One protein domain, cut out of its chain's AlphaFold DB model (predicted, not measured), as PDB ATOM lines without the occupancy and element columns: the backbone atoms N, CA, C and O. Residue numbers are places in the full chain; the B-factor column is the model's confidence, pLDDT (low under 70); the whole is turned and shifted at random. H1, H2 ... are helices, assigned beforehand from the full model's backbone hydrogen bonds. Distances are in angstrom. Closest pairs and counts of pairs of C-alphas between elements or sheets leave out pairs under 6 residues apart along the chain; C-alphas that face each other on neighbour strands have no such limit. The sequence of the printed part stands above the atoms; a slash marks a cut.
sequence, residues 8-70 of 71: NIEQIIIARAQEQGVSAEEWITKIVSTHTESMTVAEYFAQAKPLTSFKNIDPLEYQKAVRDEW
ATOM      1  N   ASN A   8      90.200   3.355 -24.254       90.31
ATOM      2  CA  ASN A   8      89.443   2.533 -23.312       90.31
ATOM      3  C   ASN A   8      88.660   3.381 -22.298       90.31
ATOM      4  O   ASN A   8      87.534   3.033 -21.954       90.31
ATOM      5  N   ILE A   9      89.238   4.486 -21.824       86.69
ATOM      6  CA  ILE A   9      88.587   5.394 -20.874       86.69
ATOM      7  C   ILE A   9      87.485   6.189 -21.575       86.69
ATOM      8  O   ILE A   9      86.394   6.330 -21.026       86.69
ATOM      9  N   GLU A  10      87.738   6.638 -22.804       88.38
ATOM     10  CA  GLU A  10      86.741   7.325 -23.626       88.38
ATOM     11  C   GLU A  10      85.488   6.459 -23.842       88.38
ATOM     12  O   GLU A  10      84.370   6.910 -23.585       88.38
ATOM     13  N   GLN A  11      85.659   5.184 -24.209       88.50
ATOM     14  CA  GLN A  11      84.533   4.257 -24.376       88.50
ATOM     15  C   GLN A  11      83.735   4.051 -23.086       88.50
ATOM     16  O   GLN A  11      82.506   3.995 -23.130       88.50
ATOM     17  N   ILE A  12      84.415   3.962 -21.939       88.88
ATOM     18  CA  ILE A  12      83.747   3.836 -20.640       88.88
ATOM     19  C   ILE A  12      82.892   5.072 -20.369       88.88
ATOM     20  O   ILE A  12      81.727   4.933 -20.004       88.88
ATOM     21  N   ILE A  13      83.437   6.272 -20.572       89.31
ATOM     22  CA  ILE A  13      82.706   7.524 -20.351       89.31
ATOM     23  C   ILE A  13      81.467   7.587 -21.244       89.31
ATOM     24  O   ILE A  13      80.377   7.871 -20.751       89.31
ATOM     25  N   ILE A  14      81.614   7.282 -22.535       91.31
ATOM     26  CA  ILE A  14      80.503   7.302 -23.491       91.31
ATOM     27  C   ILE A  14      79.414   6.309 -23.074       91.31
ATOM     28  O   ILE A  14      78.243   6.682 -23.024       91.31
ATOM     29  N   ALA A  15      79.785   5.076 -22.721       92.88
ATOM     30  CA  ALA A  15      78.829   4.058 -22.292       92.88
ATOM     31  C   ALA A  15      78.067   4.490 -21.027       92.88
ATOM     32  O   ALA A  15      76.843   4.397 -20.972       92.88
ATOM     33  N   ARG A  16      78.771   5.039 -20.030       91.19
ATOM     34  CA  ARG A  16      78.157   5.517 -18.781       91.19
ATOM     35  C   ARG A  16      77.268   6.742 -18.976       91.19
ATOM     36  O   ARG A  16      76.242   6.858 -18.307       91.19
ATOM     37  N   ALA A  17      77.645   7.640 -19.880       91.94
ATOM     38  CA  ALA A  17      76.832   8.795 -20.237       91.94
ATOM     39  C   ALA A  17      75.537   8.359 -20.943       91.94
ATOM     40  O   ALA A  17      74.456   8.823 -20.580       91.94
ATOM     41  N   GLN A  18      75.629   7.388 -21.860       91.75
ATOM     42  CA  GLN A  18      74.472   6.787 -22.532       91.75
ATOM     43  C   GLN A  18      73.531   6.067 -21.559       91.75
ATOM     44  O   GLN A  18      72.322   6.272 -21.636       91.75
ATOM     45  N   GLU A  19      74.062   5.283 -20.612       92.69
ATOM     46  CA  GLU A  19      73.272   4.625 -19.554       92.69
ATOM     47  C   GLU A  19      72.440   5.626 -18.737       92.69
ATOM     48  O   GLU A  19      71.344   5.303 -18.281       92.69
ATOM     49  N   GLN A  20      72.953   6.844 -18.549       90.19
ATOM     50  CA  GLN A  20      72.311   7.899 -17.764       90.19
ATOM     51  C   GLN A  20      71.520   8.903 -18.617       90.19
ATOM     52  O   GLN A  20      70.909   9.813 -18.060       90.19
ATOM     53  N   GLY A  21      71.514   8.751 -19.946       92.31
ATOM     54  CA  GLY A  21      70.824   9.658 -20.866       92.31
ATOM     55  C   GLY A  21      71.381  11.086 -20.880       92.31
ATOM     56  O   GLY A  21      70.647  12.015 -21.207       92.31
ATOM     57  N   VAL A  22      72.650  11.269 -20.515       92.38
ATOM     58  CA  VAL A  22      73.332  12.573 -20.474       92.38
ATOM     59  C   VAL A  22      74.455  12.631 -21.506       92.38
ATOM     60  O   VAL A  22      74.893  11.607 -22.035       92.38
ATOM     61  N   SER A  23      74.948  13.833 -21.800       91.88
ATOM     62  CA  SER A  23      76.138  13.981 -22.642       91.88
ATOM     63  C   SER A  23      77.400  13.493 -21.912       91.88
ATOM     64  O   SER A  23      77.476  13.517 -20.683       91.88
ATOM     65  N   ALA A  24      78.415  13.064 -22.670       87.25
ATOM     66  CA  ALA A  24      79.699  12.639 -22.102       87.25
ATOM     67  C   ALA A  24      80.367  13.757 -21.279       87.25
ATOM     68  O   ALA A  24      80.901  13.500 -20.203       87.25
ATOM     69  N   GLU A  25      80.281  15.001 -21.753       87.81
ATOM     70  CA  GLU A  25      80.810  16.181 -21.061       87.81
ATOM     71  C   GLU A  25      80.108  16.420 -19.718       87.81
ATOM     72  O   GLU A  25      80.757  16.605 -18.686       87.81
ATOM     73  N   GLU A  26      78.779  16.362 -19.708       86.31
ATOM     74  CA  GLU A  26      77.976  16.556 -18.503       86.31
ATOM     75  C   GLU A  26      78.214  15.440 -17.482       86.31
ATOM     76  O   GLU A  26      78.345  15.699 -16.283       86.31
ATOM     77  N   TRP A  27      78.369  14.201 -17.957       89.56
ATOM     78  CA  TRP A  27      78.709  13.063 -17.113       89.56
ATOM     79  C   TRP A  27      80.070  13.235 -16.428       89.56
ATOM     80  O   TRP A  27      80.163  13.086 -15.206       89.56
ATOM     81  N   ILE A  28      81.114  13.603 -17.184       86.75
ATOM     82  CA  ILE A  28      82.450  13.877 -16.630       86.75
ATOM     83  C   ILE A  28      82.364  15.010 -15.608       86.75
ATOM     84  O   ILE A  28      82.879  14.881 -14.498       86.75
ATOM     85  N   THR A  29      81.689  16.104 -15.959       84.69
ATOM     86  CA  THR A  29      81.574  17.282 -15.093       84.69
ATOM     87  C   THR A  29      80.919  16.918 -13.768       84.69
ATOM     88  O   THR A  29      81.424  17.280 -12.706       84.69
ATOM     89  N   LYS A  30      79.844  16.125 -13.800       84.81
ATOM     90  CA  LYS A  30      79.168  15.627 -12.601       84.81
ATOM     91  C   LYS A  30      80.088  14.757 -11.742       84.81
ATOM     92  O   LYS A  30      80.136  14.946 -10.529       84.81
ATOM     93  N   ILE A  31      80.841  13.837 -12.349       82.81
ATOM     94  CA  ILE A  31      81.795  12.967 -11.640       82.81
ATOM     95  C   ILE A  31      82.887  13.796 -10.960       82.81
ATOM     96  O   ILE A  31      83.124  13.615  -9.768       82.81
ATOM     97  N   VAL A  32      83.506  14.731 -11.686       80.25
ATOM     98  CA  VAL A  32      84.552  15.617 -11.153       80.25
ATOM     99  C   VAL A  32      83.996  16.446 -10.001       80.25
ATOM    100  O   VAL A  32      84.592  16.472  -8.930       80.25
ATOM    101  N   SER A  33      82.810  17.030 -10.167       75.81
ATOM    102  CA  SER A  33      82.138  17.805  -9.114       75.81
ATOM    103  C   SER A  33      81.834  16.977  -7.862       75.81
ATOM    104  O   SER A  33      81.791  17.518  -6.766       75.81
ATOM    105  N   THR A  34      81.619  15.668  -8.017       72.31
ATOM    106  CA  THR A  34      81.307  14.758  -6.903       72.31
ATOM    107  C   THR A  34      82.571  14.218  -6.218       72.31
ATOM    108  O   THR A  34      82.529  13.891  -5.039       72.31
ATOM    109  N   HIS A  35      83.690  14.101  -6.946       65.81
ATOM    110  CA  HIS A  35      84.983  13.633  -6.417       65.81
ATOM    111  C   HIS A  35      85.895  14.753  -5.915       65.81
ATOM    112  O   HIS A  35      86.849  14.485  -5.190       65.81
ATOM    113  N   THR A  36      85.630  15.997  -6.306       60.03
ATOM    114  CA  THR A  36      86.310  17.148  -5.722       60.03
ATOM    115  C   THR A  36      85.622  17.410  -4.393       60.03
ATOM    116  O   THR A  36      84.521  17.958  -4.372       60.03
ATOM    117  N   GLU A  37      86.218  16.953  -3.287       59.06
ATOM    118  CA  GLU A  37      85.756  17.344  -1.955       59.06
ATOM    119  C   GLU A  37      85.577  18.864  -1.947       59.06
ATOM    120  O   GLU A  37      86.455  19.601  -2.405       59.06
ATOM    121  N   SER A  38      84.410  19.333  -1.500       57.34
ATOM    122  CA  SER A  38      84.123  20.758  -1.419       57.34
ATOM    123  C   SER A  38      85.010  21.370  -0.338       57.34
ATOM    124  O   SER A  38      84.594  21.521   0.807       57.34
ATOM    125  N   MET A  39      86.253  21.681  -0.682       60.62
ATOM    126  CA  MET A  39      87.145  22.395   0.209       60.62
ATOM    127  C   MET A  39      86.702  23.845   0.254       60.62
ATOM    128  O   MET A  39      86.638  24.549  -0.757       60.62
ATOM    129  N   THR A  40      86.409  24.305   1.457       66.75
ATOM    130  CA  THR A  40      86.331  25.726   1.741       66.75
ATOM    131  C   THR A  40      87.669  26.383   1.407       66.75
ATOM    132  O   THR A  40      88.737  25.765   1.453       66.75
ATOM    133  N   VAL A  41      87.632  27.680   1.107       60.84
ATOM    134  CA  VAL A  41      88.847  28.475   0.879       60.84
ATOM    135  C   VAL A  41      89.822  28.328   2.061       60.84
ATOM    136  O   VAL A  41      91.027  28.214   1.857       60.84
ATOM    137  N   ALA A  42      89.301  28.241   3.290       64.56
ATOM    138  CA  ALA A  42      90.094  28.012   4.494       64.56
ATOM    139  C   ALA A  42      90.825  26.655   4.480       64.56
ATOM    140  O   ALA A  42      92.012  26.598   4.799       64.56
ATOM    141  N   GLU A  43      90.156  25.576   4.066       64.81
ATOM    142  CA  GLU A  43      90.762  24.242   3.950       64.81
ATOM    143  C   GLU A  43      91.827  24.191   2.847       64.81
ATOM    144  O   GLU A  43      92.862  23.551   3.026       64.81
ATOM    145  N   TYR A  44      91.635  24.923   1.744       64.56
ATOM    146  CA  TYR A  44      92.645  25.069   0.688       64.56
ATOM    147  C   TYR A  44      93.936  25.709   1.200       64.56
ATOM    148  O   TYR A  44      95.024  25.175   0.974       64.56
ATOM    149  N   PHE A  45      93.827  26.802   1.957       62.81
ATOM    150  CA  PHE A  45      94.992  27.454   2.559       62.81
ATOM    151  C   PHE A  45      95.618  26.655   3.710       62.81
ATOM    152  O   PHE A  45      96.804  26.829   3.981       62.81
ATOM    153  N   ALA A  46      94.863  25.767   4.364       62.38
ATOM    154  CA  ALA A  46      95.391  24.878   5.399       62.38
ATOM    155  C   ALA A  46      96.194  23.692   4.824       62.38
ATOM    156  O   ALA A  46      97.155  23.244   5.448       62.38
ATOM    157  N   GLN A  47      95.809  23.178   3.649       60.47
ATOM    158  CA  GLN A  47      96.454  22.024   3.006       60.47
ATOM    159  C   GLN A  47      97.586  22.404   2.048       60.47
ATOM    160  O   GLN A  47      98.536  21.633   1.867       60.47
ATOM    161  N   ALA A  48      97.514  23.585   1.431       56.88
ATOM    162  CA  ALA A  48      98.641  24.133   0.701       56.88
ATOM    163  C   ALA A  48      99.787  24.313   1.703       56.88
ATOM    164  O   ALA A  48      99.703  25.165   2.588       56.88
ATOM    165  N   LYS A  49     100.845  23.485   1.587       54.41
ATOM    166  CA  LYS A  49     102.120  23.686   2.303       54.41
ATOM    167  C   LYS A  49     102.358  25.188   2.372       54.41
ATOM    168  O   LYS A  49     102.291  25.792   1.297       54.41
ATOM    169  N   PRO A  50     102.590  25.771   3.566       53.44
ATOM    170  CA  PRO A  50     102.614  27.214   3.728       53.44
ATOM    171  C   PRO A  50     103.494  27.760   2.623       53.44
ATOM    172  O   PRO A  50     104.671  27.386   2.552       53.44
ATOM    173  N   LEU A  51     102.884  28.520   1.705       52.69
ATOM    174  CA  LEU A  51     103.608  29.170   0.625       52.69
ATOM    175  C   LEU A  51     104.762  29.856   1.334       52.69
ATOM    176  O   LEU A  51     104.552  30.713   2.192       52.69
ATOM    177  N   THR A  52     105.982  29.403   1.074       53.53
ATOM    178  CA  THR A  52     107.168  29.906   1.771       53.53
ATOM    179  C   THR A  52     107.326  31.414   1.572       53.53
ATOM    180  O   THR A  52     108.036  32.051   2.345       53.53
ATOM    181  N   SER A  53     106.591  31.983   0.611       54.09
ATOM    182  CA  SER A  53     106.352  33.404   0.379       54.09
ATOM    183  C   SER A  53     105.663  34.157   1.532       54.09
ATOM    184  O   SER A  53     105.899  35.350   1.666       54.09
ATOM    185  N   PHE A  54     104.863  33.507   2.388       52.25
ATOM    186  CA  PHE A  54     104.148  34.155   3.506       52.25
ATOM    187  C   PHE A  54     104.773  33.897   4.880       52.25
ATOM    188  O   PHE A  54     104.204  34.289   5.894       52.25
ATOM    189  N   LYS A  55     105.958  33.272   4.958       54.59
ATOM    190  CA  LYS A  55     106.601  32.945   6.249       54.59
ATOM    191  C   LYS A  55     106.790  34.147   7.189       54.59
ATOM    192  O   LYS A  55     106.907  33.931   8.388       54.59
ATOM    193  N   ASN A  56     106.812  35.368   6.652       56.66
ATOM    194  CA  ASN A  56     107.051  36.601   7.403       56.66
ATOM    195  C   ASN A  56     105.964  37.669   7.201       56.66
ATOM    196  O   ASN A  56     106.188  38.819   7.567       56.66
ATOM    197  N   ILE A  57     104.829  37.334   6.580       58.97
ATOM    198  CA  ILE A  57     103.764  38.309   6.316       58.97
ATOM    199  C   ILE A  57     102.512  37.841   7.045       58.97
ATOM    200  O   ILE A  57     102.003  36.755   6.775       58.97
ATOM    201  N   ASP A  58     102.047  38.667   7.982       66.56
ATOM    202  CA  ASP A  58     100.765  38.477   8.650       66.56
ATOM    203  C   ASP A  58      99.656  38.429   7.577       66.56
ATOM    204  O   ASP A  58      99.517  39.384   6.803       66.56
ATOM    205  N   PRO A  59      98.874  37.336   7.491       62.28
ATOM    206  CA  PRO A  59      97.775  37.216   6.538       62.28
ATOM    207  C   PRO A  59      96.797  38.399   6.581       62.28
ATOM    208  O   PRO A  59      96.235  38.757   5.546       62.28
ATOM    209  N   LEU A  60      96.617  39.029   7.750       67.69
ATOM    210  CA  LEU A  60      95.748  40.195   7.917       67.69
ATOM    211  C   LEU A  60      96.317  41.445   7.227       67.69
ATOM    212  O   LEU A  60      95.571  42.227   6.642       67.69
ATOM    213  N   GLU A  61      97.636  41.625   7.277       67.88
ATOM    214  CA  GLU A  61      98.334  42.748   6.642       67.88
ATOM    215  C   GLU A  61      98.366  42.592   5.120       67.88
ATOM    216  O   GLU A  61      98.131  43.558   4.399       67.88
ATOM    217  N   TYR A  62      98.546  41.366   4.618       67.25
ATOM    218  CA  TYR A  62      98.440  41.093   3.181       67.25
ATOM    219  C   TYR A  62      97.037  41.402   2.639       67.25
ATOM    220  O   TYR A  62      96.894  42.038   1.597       67.25
ATOM    221  N   GLN A  63      95.990  40.989   3.360       65.75
ATOM    222  CA  GLN A  63      94.607  41.267   2.963       65.75
ATOM    223  C   GLN A  63      94.282  42.765   2.964       65.75
ATOM    224  O   GLN A  63      93.561  43.221   2.077       65.75
ATOM    225  N   LYS A  64      94.818  43.534   3.922       70.25
ATOM    226  CA  LYS A  64      94.703  45.000   3.911       70.25
ATOM    227  C   LYS A  64      95.427  45.609   2.714       70.25
ATOM    228  O   LYS A  64      94.808  46.378   1.997       70.25
ATOM    229  N   ALA A  65      96.681  45.224   2.464       66.56
ATOM    230  CA  ALA A  65      97.478  45.778   1.369       66.56
ATOM    231  C   ALA A  65      96.802  45.590   0.002       66.56
ATOM    232  O   ALA A  65      96.664  46.543  -0.751       66.56
ATOM    233  N   VAL A  66      96.295  44.387  -0.289       70.12
ATOM    234  CA  VAL A  66      95.594  44.113  -1.557       70.12
ATOM    235  C   VAL A  66      94.283  44.897  -1.678       70.12
ATOM    236  O   VAL A  66      93.908  45.294  -2.777       70.12
ATOM    237  N   ARG A  67      93.569  45.117  -0.567       63.62
ATOM    238  CA  ARG A  67      92.341  45.923  -0.557       63.62
ATOM    239  C   ARG A  67      92.640  47.405  -0.778       63.62
ATOM    240  O   ARG A  67      91.890  48.062  -1.486       63.62
ATOM    241  N   ASP A  68      93.706  47.905  -0.169       61.91
ATOM    242  CA  ASP A  68      94.086  49.314  -0.233       61.91
ATOM    243  C   ASP A  68      94.793  49.656  -1.573       61.91
ATOM    244  O   ASP A  68      94.805  50.813  -1.967       61.91
ATOM    245  N   GLU A  69      95.321  48.670  -2.320       55.91
ATOM    246  CA  GLU A  69      95.819  48.828  -3.708       55.91
ATOM    247  C   GLU A  69      94.708  48.996  -4.767       55.91
ATOM    248  O   GLU A  69      95.002  49.247  -5.936       55.91
ATOM    249  N   TRP A  70      93.438  48.808  -4.393       57.97
ATOM    250  CA  TRP A  70      92.288  48.978  -5.290       57.97
ATOM    251  C   TRP A  70      91.678  50.396  -5.267       57.97
ATOM    252  O   TRP A  70      90.769  50.647  -6.063       57.97
TER     253      TRP A  70
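Overview. This is residues 8 to 70 of the 71 residues of an uncharacterized protein of Moraxella pluranimalium (UniProt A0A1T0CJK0). Four short helices are strung out along an extended chain; at one end H1 and H2 make an L-shaped corner, and H3 and H4 follow singly, each with no helix touching it. The links add to the string: residues 36 to 40 join H2 to H3, and the long link of residues 48 to 58 joins H3 to H4, which stands at the other end. The printed part has 63 residues, with four named helices in the order H1, H2, H3, H4 and no named strand, and its class is all helix. The whole is extended, with a radius of gyration of the C-alphas of 20.1 A and spans of 53 by 26 by 17 A.

Arrangement. The two longest helices by residues are H1, residues 8 to 19, and H2, residues 24 to 35, with 12 residues each. H1 and H2 touch, with 8 pairs of C-alphas within 8 A. Their closest C-alphas are those of Ala 17 and Ala 24, 5.1 A apart. Their lines are about perpendicular, at 84 degrees, and their centres are 12.1 A apart. H1 touches H2 with residues 13 to 18 alone, and H2 touches H1 with residues 24 to 28 alone. H3, residues 41 to 47, is apart from H1 and from H2. H4, residues 59 to 68, is apart from H1, H2 and H3. In H1, H2, H3 and H4 every pair of O i and N i+4 is within hydrogen-bond range.

Along the chain. H1 begins with C-alpha 8 at (89.443, 2.533, -23.312) and is 16.7 A long from first to last C-alpha. H2 is 16.6 A long and ends with C-alpha 35 at (84.983, 13.633, -6.417). H3 runs from Val 41 to Gln 47, 10.2 A. H4 runs from Pro 59 to Asp 68, 14.3 A, and its last C-alpha is at (94.086, 49.314, -0.233).

Size, cuts and confidence. The outline is elongated, but only just. The two C-alphas farthest apart are those of Glu 19 and Asn 56, 53.8 A. The printed part runs from residue 8 to residue 70 and has no cut. The links from H1 to H2 and from H2 to H3 are tight, with 4 and 5 residues, and the link from H3 to H4 is long, with 11 residues. Among the stretches that stand free are residues 48 to 53 and residues 63 to 70, of which 63 to 68 belong to H4. The mean pLDDT of the printed part is 72.5, and 34 residues are under 70: residues 35 to 63, residue 65 and residues 67 to 70.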